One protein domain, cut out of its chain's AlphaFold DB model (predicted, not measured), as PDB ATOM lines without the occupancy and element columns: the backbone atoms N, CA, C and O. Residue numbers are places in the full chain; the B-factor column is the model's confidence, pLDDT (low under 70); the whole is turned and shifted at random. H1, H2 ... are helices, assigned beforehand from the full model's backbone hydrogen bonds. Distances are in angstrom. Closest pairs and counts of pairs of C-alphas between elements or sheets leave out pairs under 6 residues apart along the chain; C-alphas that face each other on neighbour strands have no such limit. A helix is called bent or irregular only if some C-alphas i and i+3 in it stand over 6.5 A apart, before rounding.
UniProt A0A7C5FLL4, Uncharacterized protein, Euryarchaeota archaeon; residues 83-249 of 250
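What this domain is: This is residues 83 to 249 of the 250 residues of an uncharacterized protein of Euryarchaeota archaeon (UniProt A0A7C5FLL4). What shape do these atoms make? Helices H2 to H7a run side by side in a zigzag row, each folding back on the one before; short H1 packs on one end of H3, and H7b turns off steeply at the far end of the row from H2. What is it built of? The printed part has 167 residues with seven named helices, H1 to H7 in chain order, and no named strand, and its class is all helix. How large is it? It is compact, with a radius of gyration of the C-alphas of 16.8 A and spans of 45 by 42 by 26 A.

Where its parts are: Where do the first helices lie? H1, residues 83 to 91, begins at C-alpha 83 (-26.566, -28.041, 25.887). H2 is residues 94 to 116, 32.8 A long, H3 residues 122 to 142, 30.1 A, and H4 residues 146 to 160. What follows? H5 is residues 164 to 189, 32.3 A, and irregular: C-alphas 166 and 169 are 7.7 A apart, and it has a kink of 63 degrees near residue 171. H6 is residues 192 to 211, 28.7 A. Is the last helix straight? H7, residues 215 to 247, was assigned as one helix by its hydrogen bonds but is bent, with C-alphas 232 and 235 9.5 A apart. Its arms are H7a, residues 215 to 232, and H7b, residues 235 to 247, ending at C-alpha 247 (-48.950, -34.324, 2.620); H7b is irregular, with C-alphas 235 and 238 7.7 A apart.

How they stand to each other: What does H1 meet? It touches H3, at residues 138 to 142 of H3 alone; the closest C-alphas, of Lys 89 and Ile 142, are 5.8 A apart. How does the row go on? H3 to H7a form an up-and-down bundle, each helix or arm running against the one before. The hairpin of H3 and H4 has its closest C-alphas, of Gly 133 and Ala 152, 4.0 A apart at a shallow tilt of 22 degrees, and that of H5 and H6 has Gly 179 and Ala 198, also 4.0 A, at a shallow tilt of 26 degrees. Where does H7b stand? It touches H7a at a steep tilt of 60 degrees, closest at the C-alphas of Lys 230 and Tyr 237, 5.3 A. Are the backbones helical throughout? Every O i to N i+4 pair is within hydrogen-bond range in H1, H2, H3, H4, H6 and H7a, against 18 of 22 in H5 and 8 of 9 in H7b.

The domain as a whole: How far does it reach? The two C-alphas farthest apart, of Asp 119 and Lys 235, are 52.4 A apart. Are there cuts or long links? The printed part has no cut, and the links from H1 to H2 through H6 to H7 are tight. Where is confidence low? The mean pLDDT of the printed part is 90.5, and residues 244 to 245 and 247 to 249 are under 70.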
ATOM      1  N   ASN A  83     -27.119 -27.566  24.616       79.50
ATOM      2  CA  ASN A  83     -26.566 -28.041  25.887       79.50
ATOM      3  C   ASN A  83     -25.621 -27.013  26.521       79.50
ATOM      4  O   ASN A  83     -25.717 -26.770  27.725       79.50
ATOM      5  N   ASP A  84     -24.771 -26.369  25.715       78.62
ATOM      6  CA  ASP A  84     -23.891 -25.287  26.174       78.62
ATOM      7  C   ASP A  84     -24.733 -24.128  26.745       78.62
ATOM      8  O   ASP A  84     -24.478 -23.652  27.852       78.62
ATOM      9  N   LEU A  85     -25.800 -23.725  26.043       84.94
ATOM     10  CA  LEU A  85     -26.699 -22.646  26.471       84.94
ATOM     11  C   LEU A  85     -27.461 -22.993  27.758       84.94
ATOM     12  O   LEU A  85     -27.584 -22.163  28.661       84.94
ATOM     13  N   ASN A  86     -27.954 -24.227  27.874       82.62
ATOM     14  CA  ASN A  86     -28.629 -24.694  29.086       82.62
ATOM     15  C   ASN A  86     -27.675 -24.797  30.278       82.62
ATOM     16  O   ASN A  86     -28.090 -24.541  31.409       82.62
ATOM     17  N   ARG A  87     -26.402 -25.135  30.043       81.00
ATOM     18  CA  ARG A  87     -25.372 -25.105  31.083       81.00
ATOM     19  C   ARG A  87     -25.142 -23.678  31.569       81.00
ATOM     20  O   ARG A  87     -25.251 -23.460  32.769       81.00
ATOM     21  N   VAL A  88     -24.947 -22.719  30.657       81.19
ATOM     22  CA  VAL A  88     -24.793 -21.287  30.990       81.19
ATOM     23  C   VAL A  88     -25.907 -20.818  31.920       81.19
ATOM     24  O   VAL A  88     -25.627 -20.315  33.003       81.19
ATOM     25  N   LYS A  89     -27.170 -21.068  31.557       81.94
ATOM     26  CA  LYS A  89     -28.332 -20.690  32.380       81.94
ATOM     27  C   LYS A  89     -28.294 -21.222  33.808       81.94
ATOM     28  O   LYS A  89     -28.806 -20.575  34.711       81.94
ATOM     29  N   ARG A  90     -27.785 -22.443  33.988       81.00
ATOM     30  CA  ARG A  90     -27.804 -23.147  35.276       81.00
ATOM     31  C   ARG A  90     -26.607 -22.797  36.145       81.00
ATOM     32  O   ARG A  90     -26.723 -22.862  37.361       81.00
ATOM     33  N   THR A  91     -25.459 -22.503  35.535       79.12
ATOM     34  CA  THR A  91     -24.195 -22.358  36.265       79.12
ATOM     35  C   THR A  91     -23.769 -20.912  36.460       79.12
ATOM     36  O   THR A  91     -22.973 -20.650  37.357       79.12
ATOM     37  N   PHE A  92     -24.251 -19.977  35.638       79.88
ATOM     38  CA  PHE A  92     -23.823 -18.584  35.721       79.88
ATOM     39  C   PHE A  92     -24.563 -17.864  36.845       79.88
ATOM     40  O   PHE A  92     -25.782 -17.952  36.979       79.88
ATOM     41  N   THR A  93     -23.811 -17.103  37.633       80.44
ATOM     42  CA  THR A  93     -24.372 -16.143  38.587       80.44
ATOM     43  C   THR A  93     -25.052 -14.979  37.852       80.44
ATOM     44  O   THR A  93     -24.723 -14.713  36.692       80.44
ATOM     45  N   PRO A  94     -25.943 -14.214  38.513       83.75
ATOM     46  CA  PRO A  94     -26.558 -13.033  37.905       83.75
ATOM     47  C   PRO A  94     -25.541 -12.038  37.322       83.75
ATOM     48  O   PRO A  94     -25.714 -11.582  36.198       83.75
ATOM     49  N   LYS A  95     -24.432 -11.784  38.033       77.06
ATOM     50  CA  LYS A  95     -23.355 -10.897  37.561       77.06
ATOM     51  C   LYS A  95     -22.679 -11.428  36.291       77.06
ATOM     52  O   LYS A  95     -22.392 -10.667  35.376       77.06
ATOM     53  N   GLN A  96     -22.442 -12.738  36.208       78.19
ATOM     54  CA  GLN A  96     -21.865 -13.352  35.007       78.19
ATOM     55  C   GLN A  96     -22.835 -13.321  33.822       78.19
ATOM     56  O   GLN A  96     -22.405 -13.151  32.684       78.19
ATOM     57  N   LEU A  97     -24.141 -13.468  34.068       82.75
ATOM     58  CA  LEU A  97     -25.162 -13.324  33.028       82.75
ATOM     59  C   LEU A  97     -25.253 -11.885  32.504       82.75
ATOM     60  O   LEU A  97     -25.485 -11.697  31.312       82.75
ATOM     61  N   GLU A  98     -25.057 -10.886  33.366       81.56
ATOM     62  CA  GLU A  98     -25.011  -9.472  32.980       81.56
ATOM     63  C   GLU A  98     -23.804  -9.172  32.082       81.56
ATOM     64  O   GLU A  98     -23.994  -8.690  30.967       81.56
ATOM     65  N   LEU A  99     -22.595  -9.573  32.493       76.19
ATOM     66  CA  LEU A  99     -21.381  -9.432  31.674       76.19
ATOM     67  C   LEU A  99     -21.518 -10.143  30.321       76.19
ATOM     68  O   LEU A  99     -21.222  -9.575  29.272       76.19
ATOM     69  N   LEU A 100     -22.058 -11.365  30.321       80.69
ATOM     70  CA  LEU A 100     -22.309 -12.105  29.087       80.69
ATOM     71  C   LEU A 100     -23.306 -11.375  28.173       80.69
ATOM     72  O   LEU A 100     -23.165 -11.390  26.950       80.69
ATOM     73  N   LYS A 101     -24.330 -10.731  28.742       85.69
ATOM     74  CA  LYS A 101     -25.287  -9.925  27.975       85.69
ATOM     75  C   LYS A 101     -24.604  -8.722  27.329       85.69
ATOM     76  O   LYS A 101     -24.908  -8.417  26.176       85.69
ATOM     77  N   GLU A 102     -23.698  -8.055  28.039       80.38
ATOM     78  CA  GLU A 102     -22.902  -6.950  27.497       80.38
ATOM     79  C   GLU A 102     -22.010  -7.410  26.340       80.38
ATOM     80  O   GLU A 102     -21.967  -6.736  25.310       80.38
ATOM     81  N   ASP A 103     -21.373  -8.578  26.459       79.06
ATOM     82  CA  ASP A 103     -20.572  -9.181  25.386       79.06
ATOM     83  C   ASP A 103     -21.395  -9.416  24.125       79.06
ATOM     84  O   ASP A 103     -21.020  -8.954  23.045       79.06
ATOM     85  N   TYR A 104     -22.564 -10.045  24.265       86.62
ATOM     86  CA  TYR A 104     -23.473 -10.223  23.138       86.62
ATOM     87  C   TYR A 104     -23.885  -8.885  22.515       86.62
ATOM     88  O   TYR A 104     -23.887  -8.762  21.296       86.62
ATOM     89  N   ILE A 105     -24.206  -7.868  23.324       86.19
ATOM     90  CA  ILE A 105     -24.590  -6.537  22.819       86.19
ATOM     91  C   ILE A 105     -23.433  -5.871  22.064       86.19
ATOM     92  O   ILE A 105     -23.660  -5.189  21.062       86.19
ATOM     93  N   ARG A 106     -22.191  -6.024  22.535       78.56
ATOM     94  CA  ARG A 106     -21.009  -5.522  21.819       78.56
ATOM     95  C   ARG A 106     -20.862  -6.215  20.472       78.56
ATOM     96  O   ARG A 106     -20.656  -5.536  19.471       78.56
ATOM     97  N   GLU A 107     -21.038  -7.529  20.438       81.25
ATOM     98  CA  GLU A 107     -20.939  -8.302  19.207       81.25
ATOM     99  C   GLU A 107     -22.039  -7.952  18.201       81.25
ATOM    100  O   GLU A 107     -21.739  -7.701  17.033       81.25
ATOM    101  N   THR A 108     -23.298  -7.822  18.638       87.88
ATOM    102  CA  THR A 108     -24.381  -7.430  17.724       87.88
ATOM    103  C   THR A 108     -24.123  -6.065  17.097       87.88
ATOM    104  O   THR A 108     -24.372  -5.889  15.910       87.88
ATOM    105  N   LYS A 109     -23.560  -5.106  17.847       85.44
ATOM    106  CA  LYS A 109     -23.233  -3.773  17.312       85.44
ATOM    107  C   LYS A 109     -22.217  -3.819  16.170       85.44
ATOM    108  O   LYS A 109     -22.340  -3.014  15.248       85.44
ATOM    109  N   ILE A 110     -21.241  -4.728  16.227       82.25
ATOM    110  CA  ILE A 110     -20.222  -4.891  15.178       82.25
ATOM    111  C   ILE A 110     -20.894  -5.343  13.879       82.25
ATOM    112  O   ILE A 110     -20.763  -4.683  12.852       82.25
ATOM    113  N   TYR A 111     -21.687  -6.413  13.930       87.19
ATOM    114  CA  TYR A 111     -22.342  -6.943  12.733       87.19
ATOM    115  C   TYR A 111     -23.486  -6.053  12.225       87.19
ATOM    116  O   TYR A 111     -23.686  -5.939  11.019       87.19
ATOM    117  N   GLU A 112     -24.193  -5.345  13.107       92.75
ATOM    118  CA  GLU A 112     -25.153  -4.311  12.699       92.75
ATOM    119  C   GLU A 112     -24.465  -3.137  11.987       92.75
ATOM    120  O   GLU A 112     -25.066  -2.515  11.112       92.75
ATOM    121  N   ALA A 113     -23.217  -2.808  12.338       87.44
ATOM    122  CA  ALA A 113     -22.446  -1.805  11.609       87.44
ATOM    123  C   ALA A 113     -22.079  -2.287  10.198       87.44
ATOM    124  O   ALA A 113     -22.254  -1.513   9.259       87.44
ATOM    125  N   ILE A 114     -21.685  -3.558  10.043       85.25
ATOM    126  CA  ILE A 114     -21.445  -4.182   8.730       85.25
ATOM    127  C   ILE A 114     -22.713  -4.090   7.870       85.25
ATOM    128  O   ILE A 114     -22.676  -3.582   6.758       85.25
ATOM    129  N   LEU A 115     -23.879  -4.465   8.404       92.44
ATOM    130  CA  LEU A 115     -25.136  -4.397   7.643       92.44
ATOM    131  C   LEU A 115     -25.565  -2.973   7.253       92.44
ATOM    132  O   LEU A 115     -26.305  -2.805   6.283       92.44
ATOM    133  N   ARG A 116     -25.129  -1.947   7.993       93.69
ATOM    134  CA  ARG A 116     -25.375  -0.536   7.646       93.69
ATOM    135  C   ARG A 116     -24.428  -0.015   6.571       93.69
ATOM    136  O   ARG A 116     -24.766   0.971   5.916       93.69
ATOM    137  N   ASN A 117     -23.263  -0.633   6.404       89.19
ATOM    138  CA  ASN A 117     -22.309  -0.232   5.390       89.19
ATOM    139  C   ASN A 117     -22.778  -0.732   4.010       89.19
ATOM    140  O   ASN A 117     -22.926  -1.930   3.761       89.19
ATOM    141  N   GLN A 118     -23.076   0.208   3.111       84.19
ATOM    142  CA  GLN A 118     -23.641  -0.111   1.799       84.19
ATOM    143  C   GLN A 118     -22.622  -0.794   0.885       84.19
ATOM    144  O   GLN A 118     -23.031  -1.635   0.079       84.19
ATOM    145  N   ASP A 119     -21.335  -0.508   1.092       86.88
ATOM    146  CA  ASP A 119     -20.218  -0.984   0.273       86.88
ATOM    147  C   ASP A 119     -19.810  -2.435   0.574       86.88
ATOM    148  O   ASP A 119     -19.020  -3.021  -0.164       86.88
ATOM    149  N   GLU A 120     -20.364  -3.044   1.627       86.81
ATOM    150  CA  GLU A 120     -20.076  -4.437   1.977       86.81
ATOM    151  C   GLU A 120     -20.606  -5.395   0.908       86.81
ATOM    152  O   GLU A 120     -21.736  -5.266   0.400       86.81
ATOM    153  N   SER A 121     -19.798  -6.411   0.618       91.88
ATOM    154  CA  SER A 121     -20.147  -7.468  -0.318       91.88
ATOM    155  C   SER A 121     -21.378  -8.246   0.153       91.88
ATOM    156  O   SER A 121     -21.723  -8.307   1.337       91.88
ATOM    157  N   GLN A 122     -22.054  -8.914  -0.786       91.31
ATOM    158  CA  GLN A 122     -23.172  -9.796  -0.439       91.31
ATOM    159  C   GLN A 122     -22.743 -10.904   0.534       91.31
ATOM    160  O   GLN A 122     -23.510 -11.255   1.427       91.31
ATOM    161  N   GLN A 123     -21.512 -11.412   0.410       89.19
ATOM    162  CA  GLN A 123     -20.988 -12.444   1.300       89.19
ATOM    163  C   GLN A 123     -20.786 -11.926   2.730       89.19
ATOM    164  O   GLN A 123     -21.136 -12.624   3.682       89.19
ATOM    165  N   GLU A 124     -20.271 -10.706   2.895       88.69
ATOM    166  CA  GLU A 124     -20.134 -10.061   4.208       88.69
ATOM    167  C   GLU A 124     -21.498  -9.820   4.852       88.69
ATOM    168  O   GLU A 124     -21.687 -10.143   6.025       88.69
ATOM    169  N   LYS A 125     -22.485  -9.364   4.071       93.44
ATOM    170  CA  LYS A 125     -23.865  -9.192   4.549       93.44
ATOM    171  C   LYS A 125     -24.489 -10.519   4.980       93.44
ATOM    172  O   LYS A 125     -25.048 -10.597   6.071       93.44
ATOM    173  N   ILE A 126     -24.346 -11.581   4.182       94.00
ATOM    174  CA  ILE A 126     -24.814 -12.932   4.538       94.00
ATOM    175  C   ILE A 126     -24.161 -13.407   5.840       94.00
ATOM    176  O   ILE A 126     -24.858 -13.889   6.733       94.00
ATOM    177  N   ASN A 127     -22.842 -13.246   5.972       89.62
ATOM    178  CA  ASN A 127     -22.117 -13.632   7.180       89.62
ATOM    179  C   ASN A 127     -22.599 -12.831   8.397       89.62
ATOM    180  O   ASN A 127     -22.834 -13.415   9.453       89.62
ATOM    181  N   ALA A 128     -22.807 -11.522   8.248       89.38
ATOM    182  CA  ALA A 128     -23.302 -10.667   9.317       89.38
ATOM    183  C   ALA A 128     -24.714 -11.066   9.766       89.38
ATOM    184  O   ALA A 128     -24.934 -11.258  10.962       89.38
ATOM    185  N   TYR A 129     -25.648 -11.287   8.834       97.38
ATOM    186  CA  TYR A 129     -26.974 -11.819   9.160       97.38
ATOM    187  C   TYR A 129     -26.886 -13.189   9.843       97.38
ATOM    188  O   TYR A 129     -27.587 -13.445  10.822       97.38
ATOM    189  N   TYR A 130     -26.003 -14.071   9.373       94.69
ATOM    190  CA  TYR A 130     -25.834 -15.403   9.949       94.69
ATOM    191  C   TYR A 130     -25.341 -15.346  11.395       94.69
ATOM    192  O   TYR A 130     -25.909 -16.010  12.266       94.69
ATOM    193  N   VAL A 131     -24.326 -14.526  11.673       91.00
ATOM    194  CA  VAL A 131     -23.799 -14.361  13.030       91.00
ATOM    195  C   VAL A 131     -24.817 -13.667  13.931       91.00
ATOM    196  O   VAL A 131     -25.090 -14.178  15.016       91.00
ATOM    197  N   LEU A 132     -25.463 -12.588  13.475       94.56
ATOM    198  CA  LEU A 132     -26.528 -11.922  14.235       94.56
ATOM    199  C   LEU A 132     -27.671 -12.876  14.572       94.56
ATOM    200  O   LEU A 132     -28.131 -12.896  15.713       94.56
ATOM    201  N   GLY A 133     -28.099 -13.703  13.617       97.06
ATOM    202  CA  GLY A 133     -29.107 -14.735  13.837       97.06
ATOM    203  C   GLY A 133     -28.711 -15.689  14.963       97.06
ATOM    204  O   GLY A 133     -29.484 -15.916  15.896       97.06
ATOM    205  N   LYS A 134     -27.480 -16.209  14.931       94.75
ATOM    206  CA  LYS A 134     -26.978 -17.126  15.967       94.75
ATOM    207  C   LYS A 134     -26.850 -16.429  17.325       94.75
ATOM    208  O   LYS A 134     -27.340 -16.964  18.314       94.75
ATOM    209  N   VAL A 135     -26.271 -15.229  17.376       93.94
ATOM    210  CA  VAL A 135     -26.102 -14.440  18.608       93.94
ATOM    211  C   VAL A 135     -27.449 -14.125  19.253       93.94
ATOM    212  O   VAL A 135     -27.665 -14.439  20.424       93.94
ATOM    213  N   TYR A 136     -28.396 -13.577  18.489       97.81
ATOM    214  CA  TYR A 136     -29.729 -13.277  19.001       97.81
ATOM    215  C   TYR A 136     -30.470 -14.540  19.451       97.81
ATOM    216  O   TYR A 136     -31.180 -14.506  20.458       97.81
ATOM    217  N   ARG A 137     -30.265 -15.678  18.776       96.50
ATOM    218  CA  ARG A 137     -30.824 -16.959  19.215       96.50
ATOM    219  C   ARG A 137     -30.257 -17.352  20.574       96.50
ATOM    220  O   ARG A 137     -31.026 -17.694  21.466       96.50
ATOM    221  N   GLU A 138     -28.940 -17.297  20.753       94.44
ATOM    222  CA  GLU A 138     -28.307 -17.628  22.033       94.44
ATOM    223  C   GLU A 138     -28.781 -16.715  23.163       94.44
ATOM    224  O   GLU A 138     -29.140 -17.215  24.229       94.44
ATOM    225  N   MET A 139     -28.871 -15.402  22.919       94.19
ATOM    226  CA  MET A 139     -29.453 -14.451  23.869       94.19
ATOM    227  C   MET A 139     -30.901 -14.821  24.209       94.19
ATOM    228  O   MET A 139     -31.282 -14.868  25.377       94.19
ATOM    229  N   GLY A 140     -31.718 -15.106  23.195       95.75
ATOM    230  CA  GLY A 140     -33.118 -15.478  23.370       95.75
ATOM    231  C   GLY A 140     -33.292 -16.769  24.157       95.75
ATOM    232  O   GLY A 140     -34.146 -16.836  25.041       95.75
ATOM    233  N   VAL A 141     -32.431 -17.759  23.914       94.31
ATOM    234  CA  VAL A 141     -32.364 -18.970  24.724       94.31
ATOM    235  C   VAL A 141     -31.954 -18.585  26.139       94.31
ATOM    236  O   VAL A 141     -32.797 -18.716  27.019       94.31
ATOM    237  N   ILE A 142     -30.730 -18.096  26.378       92.50
ATOM    238  CA  ILE A 142     -30.140 -17.846  27.711       92.50
ATOM    239  C   ILE A 142     -31.041 -16.979  28.589       92.50
ATOM    240  O   ILE A 142     -31.328 -17.356  29.722       92.50
ATOM    241  N   PHE A 143     -31.534 -15.865  28.056       92.44
ATOM    242  CA  PHE A 143     -32.336 -14.903  28.811       92.44
ATOM    243  C   PHE A 143     -33.845 -15.177  28.737       92.44
ATOM    244  O   PHE A 143     -34.623 -14.406  29.287       92.44
ATOM    245  N   GLY A 144     -34.272 -16.248  28.053       93.50
ATOM    246  CA  GLY A 144     -35.686 -16.613  27.928       93.50
ATOM    247  C   GLY A 144     -36.530 -15.541  27.233       93.50
ATOM    248  O   GLY A 144     -37.677 -15.325  27.607       93.50
ATOM    249  N   SER A 145     -35.959 -14.837  26.254       96.00
ATOM    250  CA  SER A 145     -36.597 -13.685  25.617       96.00
ATOM    251  C   SER A 145     -37.108 -14.029  24.215       96.00
ATOM    252  O   SER A 145     -36.293 -14.203  23.301       96.00
ATOM    253  N   PRO A 146     -38.437 -14.055  23.991       95.56
ATOM    254  CA  PRO A 146     -38.989 -14.271  22.657       95.56
ATOM    255  C   PRO A 146     -38.633 -13.129  21.697       95.56
ATOM    256  O   PRO A 146     -38.492 -13.368  20.506       95.56
ATOM    257  N   LEU A 147     -38.391 -11.911  22.200       97.19
ATOM    258  CA  LEU A 147     -37.979 -10.774  21.373       97.19
ATOM    259  C   LEU A 147     -36.613 -11.007  20.708       97.19
ATOM    260  O   LEU A 147     -36.450 -10.733  19.521       97.19
ATOM    261  N   TYR A 148     -35.627 -11.531  21.443       98.12
ATOM    262  CA  TYR A 148     -34.335 -11.877  20.842       98.12
ATOM    263  C   TYR A 148     -34.471 -13.045  19.858       98.12
ATOM    264  O   TYR A 148     -33.875 -13.006  18.788       98.12
ATOM    265  N   LEU A 149     -35.315 -14.035  20.154       98.06
ATOM    266  CA  LEU A 149     -35.584 -15.125  19.211       98.06
ATOM    267  C   LEU A 149     -36.267 -14.625  17.924       98.06
ATOM    268  O   LEU A 149     -35.915 -15.063  16.834       98.06
ATOM    269  N   GLN A 150     -37.183 -13.659  18.017       98.00
ATOM    270  CA  GLN A 150     -37.786 -13.021  16.843       98.00
ATOM    271  C   GLN A 150     -36.739 -12.270  16.016       98.00
ATOM    272  O   GLN A 150     -36.693 -12.439  14.801       98.00
ATOM    273  N   LYS A 151     -35.838 -11.516  16.662       98.12
ATOM    274  CA  LYS A 151     -34.699 -10.889  15.969       98.12
ATOM    275  C   LYS A 151     -33.817 -11.923  15.270       98.12
ATOM    276  O   LYS A 151     -33.377 -11.679  14.148       98.12
ATOM    277  N   ALA A 152     -33.576 -13.072  15.898       98.19
ATOM    278  CA  ALA A 152     -32.825 -14.160  15.284       98.19
ATOM    279  C   ALA A 152     -33.516 -14.686  14.019       98.19
ATOM    280  O   ALA A 152     -32.874 -14.784  12.975       98.19
ATOM    281  N   LEU A 153     -34.829 -14.948  14.083       98.06
ATOM    282  CA  LEU A 153     -35.618 -15.351  12.916       98.06
ATOM    283  C   LEU A 153     -35.563 -14.315  11.796       98.06
ATOM    284  O   LEU A 153     -35.380 -14.703  10.649       98.06
ATOM    285  N   THR A 154     -35.692 -13.022  12.107       98.25
ATOM    286  CA  THR A 154     -35.581 -11.958  11.099       98.25
ATOM    287  C   THR A 154     -34.240 -12.031  10.376       98.25
ATOM    288  O   THR A 154     -34.217 -12.082   9.154       98.25
ATOM    289  N   ASN A 155     -33.129 -12.133  11.110       98.31
ATOM    290  CA  ASN A 155     -31.801 -12.220  10.498       98.31
ATOM    291  C   ASN A 155     -31.633 -13.486   9.640       98.31
ATOM    292  O   ASN A 155     -31.094 -13.413   8.541       98.31
ATOM    293  N   PHE A 156     -32.133 -14.641  10.087       98.31
ATOM    294  CA  PHE A 156     -32.092 -15.856   9.268       98.31
ATOM    295  C   PHE A 156     -32.969 -15.761   8.012       98.31
ATOM    296  O   PHE A 156     -32.564 -16.248   6.959       98.31
ATOM    297  N   LYS A 157     -34.134 -15.106   8.096       97.56
ATOM    298  CA  LYS A 157     -35.002 -14.848   6.937       97.56
ATOM    299  C   LYS A 157     -34.326 -13.942   5.914       97.56
ATOM    300  O   LYS A 157     -34.420 -14.234   4.730       97.56
ATOM    301  N   GLU A 158     -33.593 -12.920   6.356       97.56
ATOM    302  CA  GLU A 158     -32.839 -12.056   5.437       97.56
ATOM    303  C   GLU A 158     -31.808 -12.835   4.614       97.56
ATOM    304  O   GLU A 158     -31.628 -12.554   3.435       97.56
ATOM    305  N   ILE A 159     -31.187 -13.879   5.175       97.00
ATOM    306  CA  ILE A 159     -30.268 -14.739   4.410       97.00
ATOM    307  C   ILE A 159     -31.005 -15.458   3.277       97.00
ATOM    308  O   ILE A 159     -30.465 -15.585   2.183       97.00
ATOM    309  N   LEU A 160     -32.241 -15.904   3.512       95.12
ATOM    310  CA  LEU A 160     -33.048 -16.591   2.499       95.12
ATOM    311  C   LEU A 160     -33.550 -15.658   1.382       95.12
ATOM    312  O   LEU A 160     -34.033 -16.159   0.370       95.12
ATOM    313  N   ASN A 161     -33.409 -14.335   1.531       95.38
ATOM    314  CA  ASN A 161     -33.692 -13.365   0.468       95.38
ATOM    315  C   ASN A 161     -32.554 -13.273  -0.567       95.38
ATOM    316  O   ASN A 161     -32.747 -12.698  -1.641       95.38
ATOM    317  N   PHE A 162     -31.370 -13.822  -0.274       94.88
ATOM    318  CA  PHE A 162     -30.271 -13.881  -1.237       94.88
ATOM    319  C   PHE A 162     -30.480 -15.022  -2.249       94.88
ATOM    320  O   PHE A 162     -31.073 -16.047  -1.909       94.88
ATOM    321  N   PRO A 163     -29.964 -14.889  -3.488       93.62
ATOM    322  CA  PRO A 163     -30.065 -15.938  -4.496       93.62
ATOM    323  C   PRO A 163     -29.534 -17.291  -4.008       93.62
ATOM    324  O   PRO A 163     -28.451 -17.375  -3.424       93.62
ATOM    325  N   ASP A 164     -30.254 -18.366  -4.338       88.81
ATOM    326  CA  ASP A 164     -29.897 -19.738  -3.951       88.81
ATOM    327  C   ASP A 164     -28.480 -20.142  -4.393       88.81
ATOM    328  O   ASP A 164     -27.808 -20.897  -3.692       88.81
ATOM    329  N   SER A 165     -27.989 -19.600  -5.513       88.00
ATOM    330  CA  SER A 165     -26.619 -19.824  -5.988       88.00
ATOM    331  C   SER A 165     -25.550 -19.372  -4.986       88.00
ATOM    332  O   SER A 165     -24.472 -19.960  -4.952       88.00
ATOM    333  N   ILE A 166     -25.853 -18.379  -4.147       89.00
ATOM    334  CA  ILE A 166     -24.930 -17.793  -3.168       89.00
ATOM    335  C   ILE A 166     -25.058 -18.498  -1.816       89.00
ATOM    336  O   ILE A 166     -24.059 -18.823  -1.180       89.00
ATOM    337  N   ILE A 167     -26.288 -18.779  -1.380       92.56
ATOM    338  CA  ILE A 167     -26.547 -19.344  -0.046       92.56
ATOM    339  C   ILE A 167     -26.628 -20.871  -0.015       92.56
ATOM    340  O   ILE A 167     -26.831 -21.437   1.060       92.56
ATOM    341  N   SER A 168     -26.467 -21.551  -1.153       90.00
ATOM    342  CA  SER A 168     -26.574 -23.014  -1.266       90.00
ATOM    343  C   SER A 168     -25.826 -23.750  -0.149       90.00
ATOM    344  O   SER A 168     -26.402 -24.597   0.519       90.00
ATOM    345  N   GLN A 169     -24.591 -23.360   0.166       88.38
ATOM    346  CA  GLN A 169     -23.776 -24.039   1.184       88.38
ATOM    347  C   GLN A 169     -24.300 -23.895   2.625       88.38
ATOM    348  O   GLN A 169     -23.964 -24.703   3.492       88.38
ATOM    349  N   ILE A 170     -25.113 -22.873   2.904       93.06
ATOM    350  CA  ILE A 170     -25.583 -22.550   4.259       93.06
ATOM    351  C   ILE A 170     -27.098 -22.676   4.428       93.06
ATOM    352  O   ILE A 170     -27.561 -22.745   5.566       93.06
ATOM    353  N   LYS A 171     -27.873 -22.758   3.338       95.81
ATOM    354  CA  LYS A 171     -29.346 -22.775   3.346       95.81
ATOM    355  C   LYS A 171     -29.912 -23.827   4.299       95.81
ATOM    356  O   LYS A 171     -30.726 -23.498   5.160       95.81
ATOM    357  N   GLY A 172     -29.416 -25.065   4.231       95.81
ATOM    358  CA  GLY A 172     -29.822 -26.130   5.155       95.81
ATOM    359  C   GLY A 172     -29.567 -25.782   6.628       95.81
ATOM    360  O   GLY A 172     -30.430 -26.008   7.476       95.81
ATOM    361  N   LYS A 173     -28.419 -25.164   6.943       95.88
ATOM    362  CA  LYS A 173     -28.072 -24.748   8.312       95.88
ATOM    363  C   LYS A 173     -28.958 -23.601   8.791       95.88
ATOM    364  O   LYS A 173     -29.398 -23.626   9.936       95.88
ATOM    365  N   VAL A 174     -29.234 -22.622   7.927       97.31
ATOM    366  CA  VAL A 174     -30.133 -21.494   8.215       97.31
ATOM    367  C   VAL A 174     -31.532 -22.006   8.547       97.31
ATOM    368  O   VAL A 174     -32.053 -21.676   9.607       97.31
ATOM    369  N   LEU A 175     -32.089 -22.897   7.721       98.06
ATOM    370  CA  LEU A 175     -33.391 -23.524   7.975       98.06
ATOM    371  C   LEU A 175     -33.406 -24.292   9.307       98.06
ATOM    372  O   LEU A 175     -34.331 -24.130  10.099       98.06
ATOM    373  N   ASN A 176     -32.355 -25.057   9.621       97.00
ATOM    374  CA  ASN A 176     -32.262 -25.737  10.917       97.00
ATOM    375  C   ASN A 176     -32.252 -24.742  12.093       97.00
ATOM    376  O   ASN A 176     -32.938 -24.952  13.092       97.00
ATOM    377  N   TYR A 177     -31.505 -23.639  11.987       97.31
ATOM    378  CA  TYR A 177     -31.501 -22.609  13.026       97.31
ATOM    379  C   TYR A 177     -32.850 -21.906  13.164       97.31
ATOM    380  O   TYR A 177     -33.262 -21.624  14.291       97.31
ATOM    381  N   MET A 178     -33.560 -21.664  12.062       98.38
ATOM    382  CA  MET A 178     -34.930 -21.150  12.100       98.38
ATOM    383  C   MET A 178     -35.854 -22.123  12.832       98.38
ATOM    384  O   MET A 178     -36.546 -21.706  13.756       98.38
ATOM    385  N   GLY A 179     -35.765 -23.424  12.533       97.69
ATOM    386  CA  GLY A 179     -36.487 -24.474  13.255       97.69
ATOM    387  C   GLY A 179     -36.191 -24.473  14.755       97.69
ATOM    388  O   GLY A 179     -37.108 -24.409  15.569       97.69
ATOM    389  N   LEU A 180     -34.913 -24.446  15.151       96.69
ATOM    390  CA  LEU A 180     -34.517 -24.368  16.564       96.69
ATOM    391  C   LEU A 180     -35.048 -23.105  17.252       96.69
ATOM    392  O   LEU A 180     -35.398 -23.139  18.431       96.69
ATOM    393  N   THR A 181     -35.070 -21.983  16.534       97.88
ATOM    394  CA  THR A 181     -35.496 -20.686  17.068       97.88
ATOM    395  C   THR A 181     -37.010 -20.644  17.251       97.88
ATOM    396  O   THR A 181     -37.468 -20.350  18.354       97.88
ATOM    397  N   SER A 182     -37.778 -21.024  16.227       97.88
ATOM    398  CA  SER A 182     -39.237 -21.170  16.302       97.88
ATOM    399  C   SER A 182     -39.643 -22.174  17.375       97.88
ATOM    400  O   SER A 182     -40.476 -21.867  18.222       97.88
ATOM    401  N   PHE A 183     -38.975 -23.329  17.457       96.75
ATOM    402  CA  PHE A 183     -39.259 -24.313  18.502       96.75
ATOM    403  C   PHE A 183     -39.130 -23.692  19.896       96.75
ATOM    404  O   PHE A 183     -40.004 -23.869  20.746       96.75
ATOM    405  N   LYS A 184     -38.077 -22.894  20.116       96.62
ATOM    406  CA  LYS A 184     -37.857 -22.218  21.394       96.62
ATOM    407  C   LYS A 184     -38.885 -21.130  21.687       96.62
ATOM    408  O   LYS A 184     -39.306 -21.012  22.838       96.62
ATOM    409  N   ILE A 185     -39.307 -20.361  20.683       97.19
ATOM    410  CA  ILE A 185     -40.411 -19.401  20.830       97.19
ATOM    411  C   ILE A 185     -41.679 -20.151  21.247       97.19
ATOM    412  O   ILE A 185     -42.300 -19.779  22.241       97.19
ATOM    413  N   GLY A 186     -42.006 -21.246  20.555       96.38
ATOM    414  CA  GLY A 186     -43.130 -22.117  20.885       96.38
ATOM    415  C   GLY A 186     -43.072 -22.638  22.320       96.38
ATOM    416  O   GLY A 186     -44.081 -22.607  23.017       96.38
ATOM    417  N   GLU A 187     -41.897 -23.049  22.810       95.25
ATOM    418  CA  GLU A 187     -41.728 -23.471  24.207       95.25
ATOM    419  C   GLU A 187     -41.945 -22.335  25.213       95.25
ATOM    420  O   GLU A 187     -42.616 -22.544  26.220       95.25
ATOM    421  N   ILE A 188     -41.368 -21.155  24.971       94.75
ATOM    422  CA  ILE A 188     -41.450 -20.016  25.900       94.75
ATOM    423  C   ILE A 188     -42.872 -19.450  25.949       94.75
ATOM    424  O   ILE A 188     -43.351 -19.069  27.014       94.75
ATOM    425  N   MET A 189     -43.538 -19.386  24.796       95.75
ATOM    426  CA  MET A 189     -44.867 -18.792  24.651       95.75
ATOM    427  C   MET A 189     -46.003 -19.813  24.750       95.75
ATOM    428  O   MET A 189     -47.163 -19.422  24.660       95.75
ATOM    429  N   PHE A 190     -45.691 -21.103  24.907       94.06
ATOM    430  CA  PHE A 190     -46.658 -22.205  24.824       94.06
ATOM    431  C   PHE A 190     -47.489 -22.177  23.527       94.06
ATOM    432  O   PHE A 190     -48.677 -22.498  23.524       94.06
ATOM    433  N   ASN A 191     -46.859 -21.788  22.416       94.75
ATOM    434  CA  ASN A 191     -47.515 -21.609  21.124       94.75
ATOM    435  C   ASN A 191     -47.307 -22.839  20.223       94.75
ATOM    436  O   ASN A 191     -46.201 -23.096  19.745       94.75
ATOM    437  N   GLN A 192     -48.389 -23.578  19.969       94.00
ATOM    438  CA  GLN A 192     -48.376 -24.771  19.121       94.00
ATOM    439  C   GLN A 192     -48.153 -24.462  17.635       94.00
ATOM    440  O   GLN A 192     -47.479 -25.237  16.963       94.00
ATOM    441  N   GLU A 193     -48.655 -23.335  17.123       95.06
ATOM    442  CA  GLU A 193     -48.452 -22.928  15.724       95.06
ATOM    443  C   GLU A 193     -46.975 -22.632  15.445       95.06
ATOM    444  O   GLU A 193     -46.429 -22.993  14.403       95.06
ATOM    445  N   GLU A 194     -46.279 -22.052  16.420       94.88
ATOM    446  CA  GLU A 194     -44.845 -21.808  16.297       94.88
ATOM    447  C   GLU A 194     -44.037 -23.118  16.380       94.88
ATOM    448  O   GLU A 194     -43.055 -23.302  15.660       94.88
ATOM    449  N   MET A 195     -44.472 -24.083  17.202       94.31
ATOM    450  CA  MET A 195     -43.884 -25.432  17.200       94.31
ATOM    451  C   MET A 195     -44.132 -26.164  15.874       94.31
ATOM    452  O   MET A 195     -43.256 -26.892  15.407       94.31
ATOM    453  N   GLN A 196     -45.293 -25.958  15.251       94.75
ATOM    454  CA  GLN A 196     -45.603 -26.479  13.921       94.75
ATOM    455  C   GLN A 196     -44.684 -25.856  12.861       94.75
ATOM    456  O   GLN A 196     -44.067 -26.572  12.075       94.75
ATOM    457  N   THR A 197     -44.510 -24.537  12.909       95.69
ATOM    458  CA  THR A 197     -43.581 -23.795  12.045       95.69
ATOM    459  C   THR A 197     -42.144 -24.315  12.196       95.69
ATOM    460  O   THR A 197     -41.416 -24.481  11.218       95.69
ATOM    461  N   ALA A 198     -41.728 -24.659  13.418       96.62
ATOM    462  CA  ALA A 198     -40.422 -25.263  13.657       96.62
ATOM    463  C   ALA A 198     -40.244 -26.614  12.944       96.62
ATOM    464  O   ALA A 198     -39.195 -26.868  12.350       96.62
ATOM    465  N   ILE A 199     -41.270 -27.471  12.987       95.44
ATOM    466  CA  ILE A 199     -41.290 -28.767  12.293       95.44
ATOM    467  C   ILE A 199     -41.137 -28.570  10.784       95.44
ATOM    468  O   ILE A 199     -40.375 -29.303  10.151       95.44
ATOM    469  N   GLU A 200     -41.809 -27.573  10.213       95.56
ATOM    470  CA  GLU A 200     -41.709 -27.251   8.787       95.56
ATOM    471  C   GLU A 200     -40.282 -26.856   8.394       95.56
ATOM    472  O   GLU A 200     -39.727 -27.439   7.458       95.56
ATOM    473  N   TYR A 201     -39.636 -25.975   9.162       97.56
ATOM    474  CA  TYR A 201     -38.240 -25.604   8.919       97.56
ATOM    475  C   TYR A 201     -37.270 -26.784   9.050       97.56
ATOM    476  O   TYR A 201     -36.350 -26.920   8.239       97.56
ATOM    477  N   PHE A 202     -37.461 -27.665  10.039       96.81
ATOM    478  CA  PHE A 202     -36.635 -28.869  10.166       96.81
ATOM    479  C   PHE A 202     -36.817 -29.818   8.983       96.81
ATOM    480  O   PHE A 202     -35.843 -30.390   8.504       96.81
ATOM    481  N   GLN A 203     -38.037 -29.973   8.470       94.62
ATOM    482  CA  GLN A 203     -38.277 -30.785   7.278       94.62
ATOM    483  C   GLN A 203     -37.583 -30.205   6.047       94.62
ATOM    484  O   GLN A 203     -36.930 -30.945   5.315       94.62
ATOM    485  N   ASP A 204     -37.683 -28.895   5.835       95.19
ATOM    486  CA  ASP A 204     -37.056 -28.242   4.685       95.19
ATOM    487  C   ASP A 204     -35.526 -28.324   4.771       95.19
ATOM    488  O   ASP A 204     -34.857 -28.628   3.781       95.19
ATOM    489  N   SER A 205     -34.971 -28.172   5.976       96.50
ATOM    490  CA  SER A 205     -33.550 -28.397   6.251       96.50
ATOM    491  C   SER A 205     -33.121 -29.849   5.991       96.50
ATOM    492  O   SER A 205     -32.120 -30.096   5.318       96.50
ATOM    493  N   ALA A 206     -33.899 -30.831   6.458       94.62
ATOM    494  CA  ALA A 206     -33.615 -32.246   6.241       94.62
ATOM    495  C   ALA A 206     -33.673 -32.616   4.753       94.62
ATOM    496  O   ALA A 206     -32.794 -33.320   4.256       94.62
ATOM    497  N   ASN A 207     -34.672 -32.119   4.024       93.75
ATOM    498  CA  ASN A 207     -34.787 -32.323   2.583       93.75
ATOM    499  C   ASN A 207     -33.580 -31.738   1.847       93.75
ATOM    500  O   ASN A 207     -33.011 -32.407   0.982       93.75
ATOM    501  N   PHE A 208     -33.145 -30.537   2.239       94.94
ATOM    502  CA  PHE A 208     -31.947 -29.908   1.697       94.94
ATOM    503  C   PHE A 208     -30.704 -30.788   1.897       94.94
ATOM    504  O   PHE A 208     -30.015 -31.108   0.925       94.94
ATOM    505  N   PHE A 209     -30.424 -31.217   3.131       94.75
ATOM    506  CA  PHE A 209     -29.231 -32.018   3.425       94.75
ATOM    507  C   PHE A 209     -29.278 -33.406   2.790       94.75
ATOM    508  O   PHE A 209     -28.260 -33.883   2.290       94.75
ATOM    509  N   LYS A 210     -30.459 -34.030   2.732       92.88
ATOM    510  CA  LYS A 210     -30.654 -35.306   2.040       92.88
ATOM    511  C   LYS A 210     -30.352 -35.186   0.546       92.88
ATOM    512  O   LYS A 210     -29.637 -36.028   0.014       92.88
ATOM    513  N   TYR A 211     -30.868 -34.150  -0.117       92.69
ATOM    514  CA  TYR A 211     -30.627 -33.911  -1.545       92.69
ATOM    515  C   TYR A 211     -29.135 -33.701  -1.846       92.69
ATOM    516  O   TYR A 211     -28.615 -34.249  -2.813       92.69
ATOM    517  N   HIS A 212     -28.424 -32.985  -0.972       91.81
ATOM    518  CA  HIS A 212     -26.988 -32.721  -1.113       91.81
ATOM    519  C   HIS A 212     -26.091 -33.810  -0.494       91.81
ATOM    520  O   HIS A 212     -24.885 -33.615  -0.376       91.81
ATOM    521  N   SER A 213     -26.652 -34.960  -0.100       93.31
ATOM    522  CA  SER A 213     -25.916 -36.088   0.496       93.31
ATOM    523  C   SER A 213     -25.103 -35.746   1.762       93.31
ATOM    524  O   SER A 213     -24.128 -36.418   2.089       93.31
ATOM    525  N   MET A 214     -25.528 -34.731   2.518       92.31
ATOM    526  CA  MET A 214     -24.910 -34.288   3.774       92.31
ATOM    527  C   MET A 214     -25.505 -35.057   4.963       92.31
ATOM    528  O   MET A 214     -26.349 -34.555   5.706       92.31
ATOM    529  N   MET A 215     -25.126 -36.331   5.104       92.00
ATOM    530  CA  MET A 215     -25.810 -37.262   6.017       92.00
ATOM    531  C   MET A 215     -25.616 -36.948   7.507       92.00
ATOM    532  O   MET A 215     -26.516 -37.221   8.302       92.00
ATOM    533  N   ALA A 216     -24.483 -36.360   7.899       92.56
ATOM    534  CA  ALA A 216     -24.249 -35.973   9.291       92.56
ATOM    535  C   ALA A 216     -25.230 -34.872   9.726       92.56
ATOM    536  O   ALA A 216     -25.908 -34.998  10.745       92.56
ATOM    537  N   GLU A 217     -25.366 -33.828   8.911       92.44
ATOM    538  CA  GLU A 217     -26.312 -32.741   9.130       92.44
ATOM    539  C   GLU A 217     -27.759 -33.214   9.007       92.44
ATOM    540  O   GLU A 217     -28.593 -32.831   9.826       92.44
ATOM    541  N   PHE A 218     -28.060 -34.087   8.041       92.81
ATOM    542  CA  PHE A 218     -29.379 -34.703   7.922       92.81
ATOM    543  C   PHE A 218     -29.793 -35.401   9.224       92.81
ATOM    544  O   PHE A 218     -30.880 -35.134   9.734       92.81
ATOM    545  N   ASN A 219     -28.921 -36.240   9.794       91.38
ATOM    546  CA  ASN A 219     -29.206 -36.953  11.039       91.38
ATOM    547  C   ASN A 219     -29.412 -35.987  12.215       91.38
ATOM    548  O   ASN A 219     -30.388 -36.126  12.950       91.38
ATOM    549  N   ALA A 220     -28.571 -34.956  12.344       90.94
ATOM    550  CA  ALA A 220     -28.726 -33.940  13.387       90.94
ATOM    551  C   ALA A 220     -30.069 -33.186  13.280       90.94
ATOM    552  O   ALA A 220     -30.714 -32.887  14.285       90.94
ATOM    553  N   VAL A 221     -30.529 -32.898  12.060       94.06
ATOM    554  CA  VAL A 221     -31.838 -32.267  11.838       94.06
ATOM    555  C   VAL A 221     -32.988 -33.232  12.130       94.06
ATOM    556  O   VAL A 221     -34.002 -32.806  12.680       94.06
ATOM    557  N   GLN A 222     -32.848 -34.525  11.816       93.25
ATOM    558  CA  GLN A 222     -33.853 -35.535  12.169       93.25
ATOM    559  C   GLN A 222     -34.049 -35.636  13.687       93.25
ATOM    560  O   GLN A 222     -35.187 -35.716  14.146       93.25
ATOM    561  N   GLU A 223     -32.976 -35.552  14.475       93.38
ATOM    562  CA  GLU A 223     -33.073 -35.517  15.940       93.38
ATOM    563  C   GLU A 223     -33.882 -34.305  16.432       93.38
ATOM    564  O   GLU A 223     -34.775 -34.448  17.273       93.38
ATOM    565  N   ASN A 224     -33.635 -33.121  15.861       94.38
ATOM    566  CA  ASN A 224     -34.388 -31.905  16.185       94.38
ATOM    567  C   ASN A 224     -35.865 -32.003  15.770       94.38
ATOM    568  O   ASN A 224     -36.754 -31.626  16.537       94.38
ATOM    569  N   LEU A 225     -36.131 -32.546  14.580       94.06
ATOM    570  CA  LEU A 225     -37.478 -32.794  14.073       94.06
ATOM    571  C   LEU A 225     -38.250 -33.742  14.997       94.06
ATOM    572  O   LEU A 225     -39.392 -33.462  15.364       94.06
ATOM    573  N   GLU A 226     -37.627 -34.848  15.404       93.19
ATOM    574  CA  GLU A 226     -38.228 -35.788  16.344       93.19
ATOM    575  C   GLU A 226     -38.513 -35.145  17.696       93.19
ATOM    576  O   GLU A 226     -39.576 -35.384  18.271       93.19
ATOM    577  N   MET A 227     -37.579 -34.348  18.219       93.75
ATOM    578  CA  MET A 227     -37.760 -33.625  19.476       93.75
ATOM    579  C   MET A 227     -38.976 -32.695  19.399       93.75
ATOM    580  O   MET A 227     -39.845 -32.753  20.274       93.75
ATOM    581  N   ALA A 228     -39.076 -31.888  18.339       93.81
ATOM    582  CA  ALA A 228     -40.192 -30.971  18.143       93.81
ATOM    583  C   ALA A 228     -41.529 -31.711  17.984       93.81
ATOM    584  O   ALA A 228     -42.509 -31.378  18.650       93.81
ATOM    585  N   ALA A 229     -41.558 -32.783  17.188       93.31
ATOM    586  CA  ALA A 229     -42.757 -33.591  16.989       93.31
ATOM    587  C   ALA A 229     -43.204 -34.311  18.274       93.31
ATOM    588  O   ALA A 229     -44.397 -34.344  18.574       93.31
ATOM    589  N   LYS A 230     -42.270 -34.864  19.062       94.38
ATOM    590  CA  LYS A 230     -42.569 -35.465  20.377       94.38
ATOM    591  C   LYS A 230     -43.168 -34.435  21.326       94.38
ATOM    592  O   LYS A 230     -44.103 -34.759  22.055       94.38
ATOM    593  N   LYS A 231     -42.641 -33.209  21.319       93.75
ATOM    594  CA  LYS A 231     -43.150 -32.120  22.156       93.75
ATOM    595  C   LYS A 231     -44.577 -31.727  21.769       93.75
ATOM    596  O   LYS A 231     -45.401 -31.554  22.660       93.75
ATOM    597  N   LEU A 232     -44.860 -31.616  20.470       93.38
ATOM    598  CA  LEU A 232     -46.152 -31.149  19.968       93.38
ATOM    599  C   LEU A 232     -47.245 -32.231  20.013       93.38
ATOM    600  O   LEU A 232     -48.354 -31.962  20.462       93.38
ATOM    601  N   TYR A 233     -46.939 -33.460  19.589       92.88
ATOM    602  CA  TYR A 233     -47.938 -34.531  19.421       92.88
ATOM    603  C   TYR A 233     -47.849 -35.645  20.473       92.88
ATOM    604  O   TYR A 233     -48.605 -36.621  20.429       92.88
ATOM    605  N   GLY A 234     -46.894 -35.570  21.403       92.44
ATOM    606  CA  GLY A 234     -46.713 -36.578  22.444       92.44
ATOM    607  C   GLY A 234     -46.490 -37.982  21.872       92.44
ATOM    608  O   GLY A 234     -45.628 -38.206  21.021       92.44
ATOM    609  N   LYS A 235     -47.278 -38.958  22.338       90.12
ATOM    610  CA  LYS A 235     -47.156 -40.373  21.934       90.12
ATOM    611  C   LYS A 235     -47.494 -40.619  20.461       90.12
ATOM    612  O   LYS A 235     -47.089 -41.639  19.908       90.12
ATOM    613  N   GLU A 236     -48.207 -39.699  19.817       90.69
ATOM    614  CA  GLU A 236     -48.669 -39.861  18.437       90.69
ATOM    615  C   GLU A 236     -47.685 -39.314  17.397       90.69
ATOM    616  O   GLU A 236     -47.925 -39.441  16.196       90.69
ATOM    617  N   TYR A 237     -46.537 -38.782  17.832       91.00
ATOM    618  CA  TYR A 237     -45.597 -38.078  16.956       91.00
ATOM    619  C   TYR A 237     -45.147 -38.891  15.734       91.00
ATOM    620  O   TYR A 237     -45.014 -38.337  14.647       91.00
ATOM    621  N   LYS A 238     -44.975 -40.216  15.865       88.00
ATOM    622  CA  LYS A 238     -44.604 -41.082  14.731       88.00
ATOM    623  C   LYS A 238     -45.685 -41.108  13.648       88.00
ATOM    624  O   LYS A 238     -45.361 -41.075  12.465       88.00
ATOM    625  N   LYS A 239     -46.964 -41.155  14.041       86.94
ATOM    626  CA  LYS A 239     -48.093 -41.119  13.097       86.94
ATOM    627  C   LYS A 239     -48.178 -39.750  12.426       86.94
ATOM    628  O   LYS A 239     -48.314 -39.696  11.206       86.94
ATOM    629  N   ALA A 240     -48.028 -38.679  13.208       82.12
ATOM    630  CA  ALA A 240     -48.033 -37.311  12.704       82.12
ATOM    631  C   ALA A 240     -46.909 -37.090  11.677       82.12
ATOM    632  O   ALA A 240     -47.188 -36.678  10.556       82.12
ATOM    633  N   LEU A 241     -45.663 -37.470  11.987       81.88
ATOM    634  CA  LEU A 241     -44.535 -37.345  11.054       81.88
ATOM    635  C   LEU A 241     -44.790 -38.071   9.723       81.88
ATOM    636  O   LEU A 241     -44.534 -37.509   8.661       81.88
ATOM    637  N   ILE A 242     -45.361 -39.281   9.755       82.50
ATOM    638  CA  ILE A 242     -45.720 -40.025   8.536       82.50
ATOM    639  C   ILE A 242     -46.791 -39.285   7.720       82.50
ATOM    640  O   ILE A 242     -46.704 -39.239   6.492       82.50
ATOM    641  N   GLN A 243     -47.810 -38.723   8.375       77.25
ATOM    642  CA  GLN A 243     -48.870 -37.968   7.698       77.25
ATOM    643  C   GLN A 243     -48.335 -36.678   7.066       77.25
ATOM    644  O   GLN A 243     -48.658 -36.396   5.914       77.25
ATOM    645  N   PHE A 244     -47.456 -35.956   7.765       69.81
ATOM    646  CA  PHE A 244     -46.814 -34.750   7.239       69.81
ATOM    647  C   PHE A 244     -45.952 -35.034   6.005       69.81
ATOM    648  O   PHE A 244     -46.074 -34.334   5.002       69.81
ATOM    649  N   VAL A 245     -45.144 -36.101   6.029       67.81
ATOM    650  CA  VAL A 245     -44.337 -36.509   4.862       67.81
ATOM    651  C   VAL A 245     -45.227 -36.835   3.658       67.81
ATOM    652  O   VAL A 245     -44.903 -36.463   2.533       67.81
ATOM    653  N   LYS A 246     -46.374 -37.490   3.879       70.44
ATOM    654  CA  LYS A 246     -47.332 -37.806   2.807       70.44
ATOM    655  C   LYS A 246     -48.032 -36.571   2.237       70.44
ATOM    656  O   LYS A 246     -48.367 -36.578   1.057       70.44
ATOM    657  N   ALA A 247     -48.276 -35.546   3.052       67.50
ATOM    658  CA  ALA A 247     -48.950 -34.324   2.620       67.50
ATOM    659  C   ALA A 247     -48.072 -33.457   1.699       67.50
ATOM    660  O   ALA A 247     -48.593 -32.912   0.736       67.50
ATOM    661  N   LYS A 248     -46.753 -33.387   1.941       60.22
ATOM    662  CA  LYS A 248     -45.793 -32.620   1.112       60.22
ATOM    663  C   LYS A 248     -45.371 -33.313  -0.196       60.22
ATOM    664  O   LYS A 248     -44.684 -32.702  -1.004       60.22
ATOM    665  N   ALA A 249     -45.727 -34.584  -0.394       58.66
ATOM    666  CA  ALA A 249     -45.394 -35.349  -1.603       58.66
ATOM    667  C   ALA A 249     -46.463 -35.255  -2.713       58.66
ATOM    668  O   ALA A 249     -46.332 -35.928  -3.736       58.66
TER     669      ALA A 249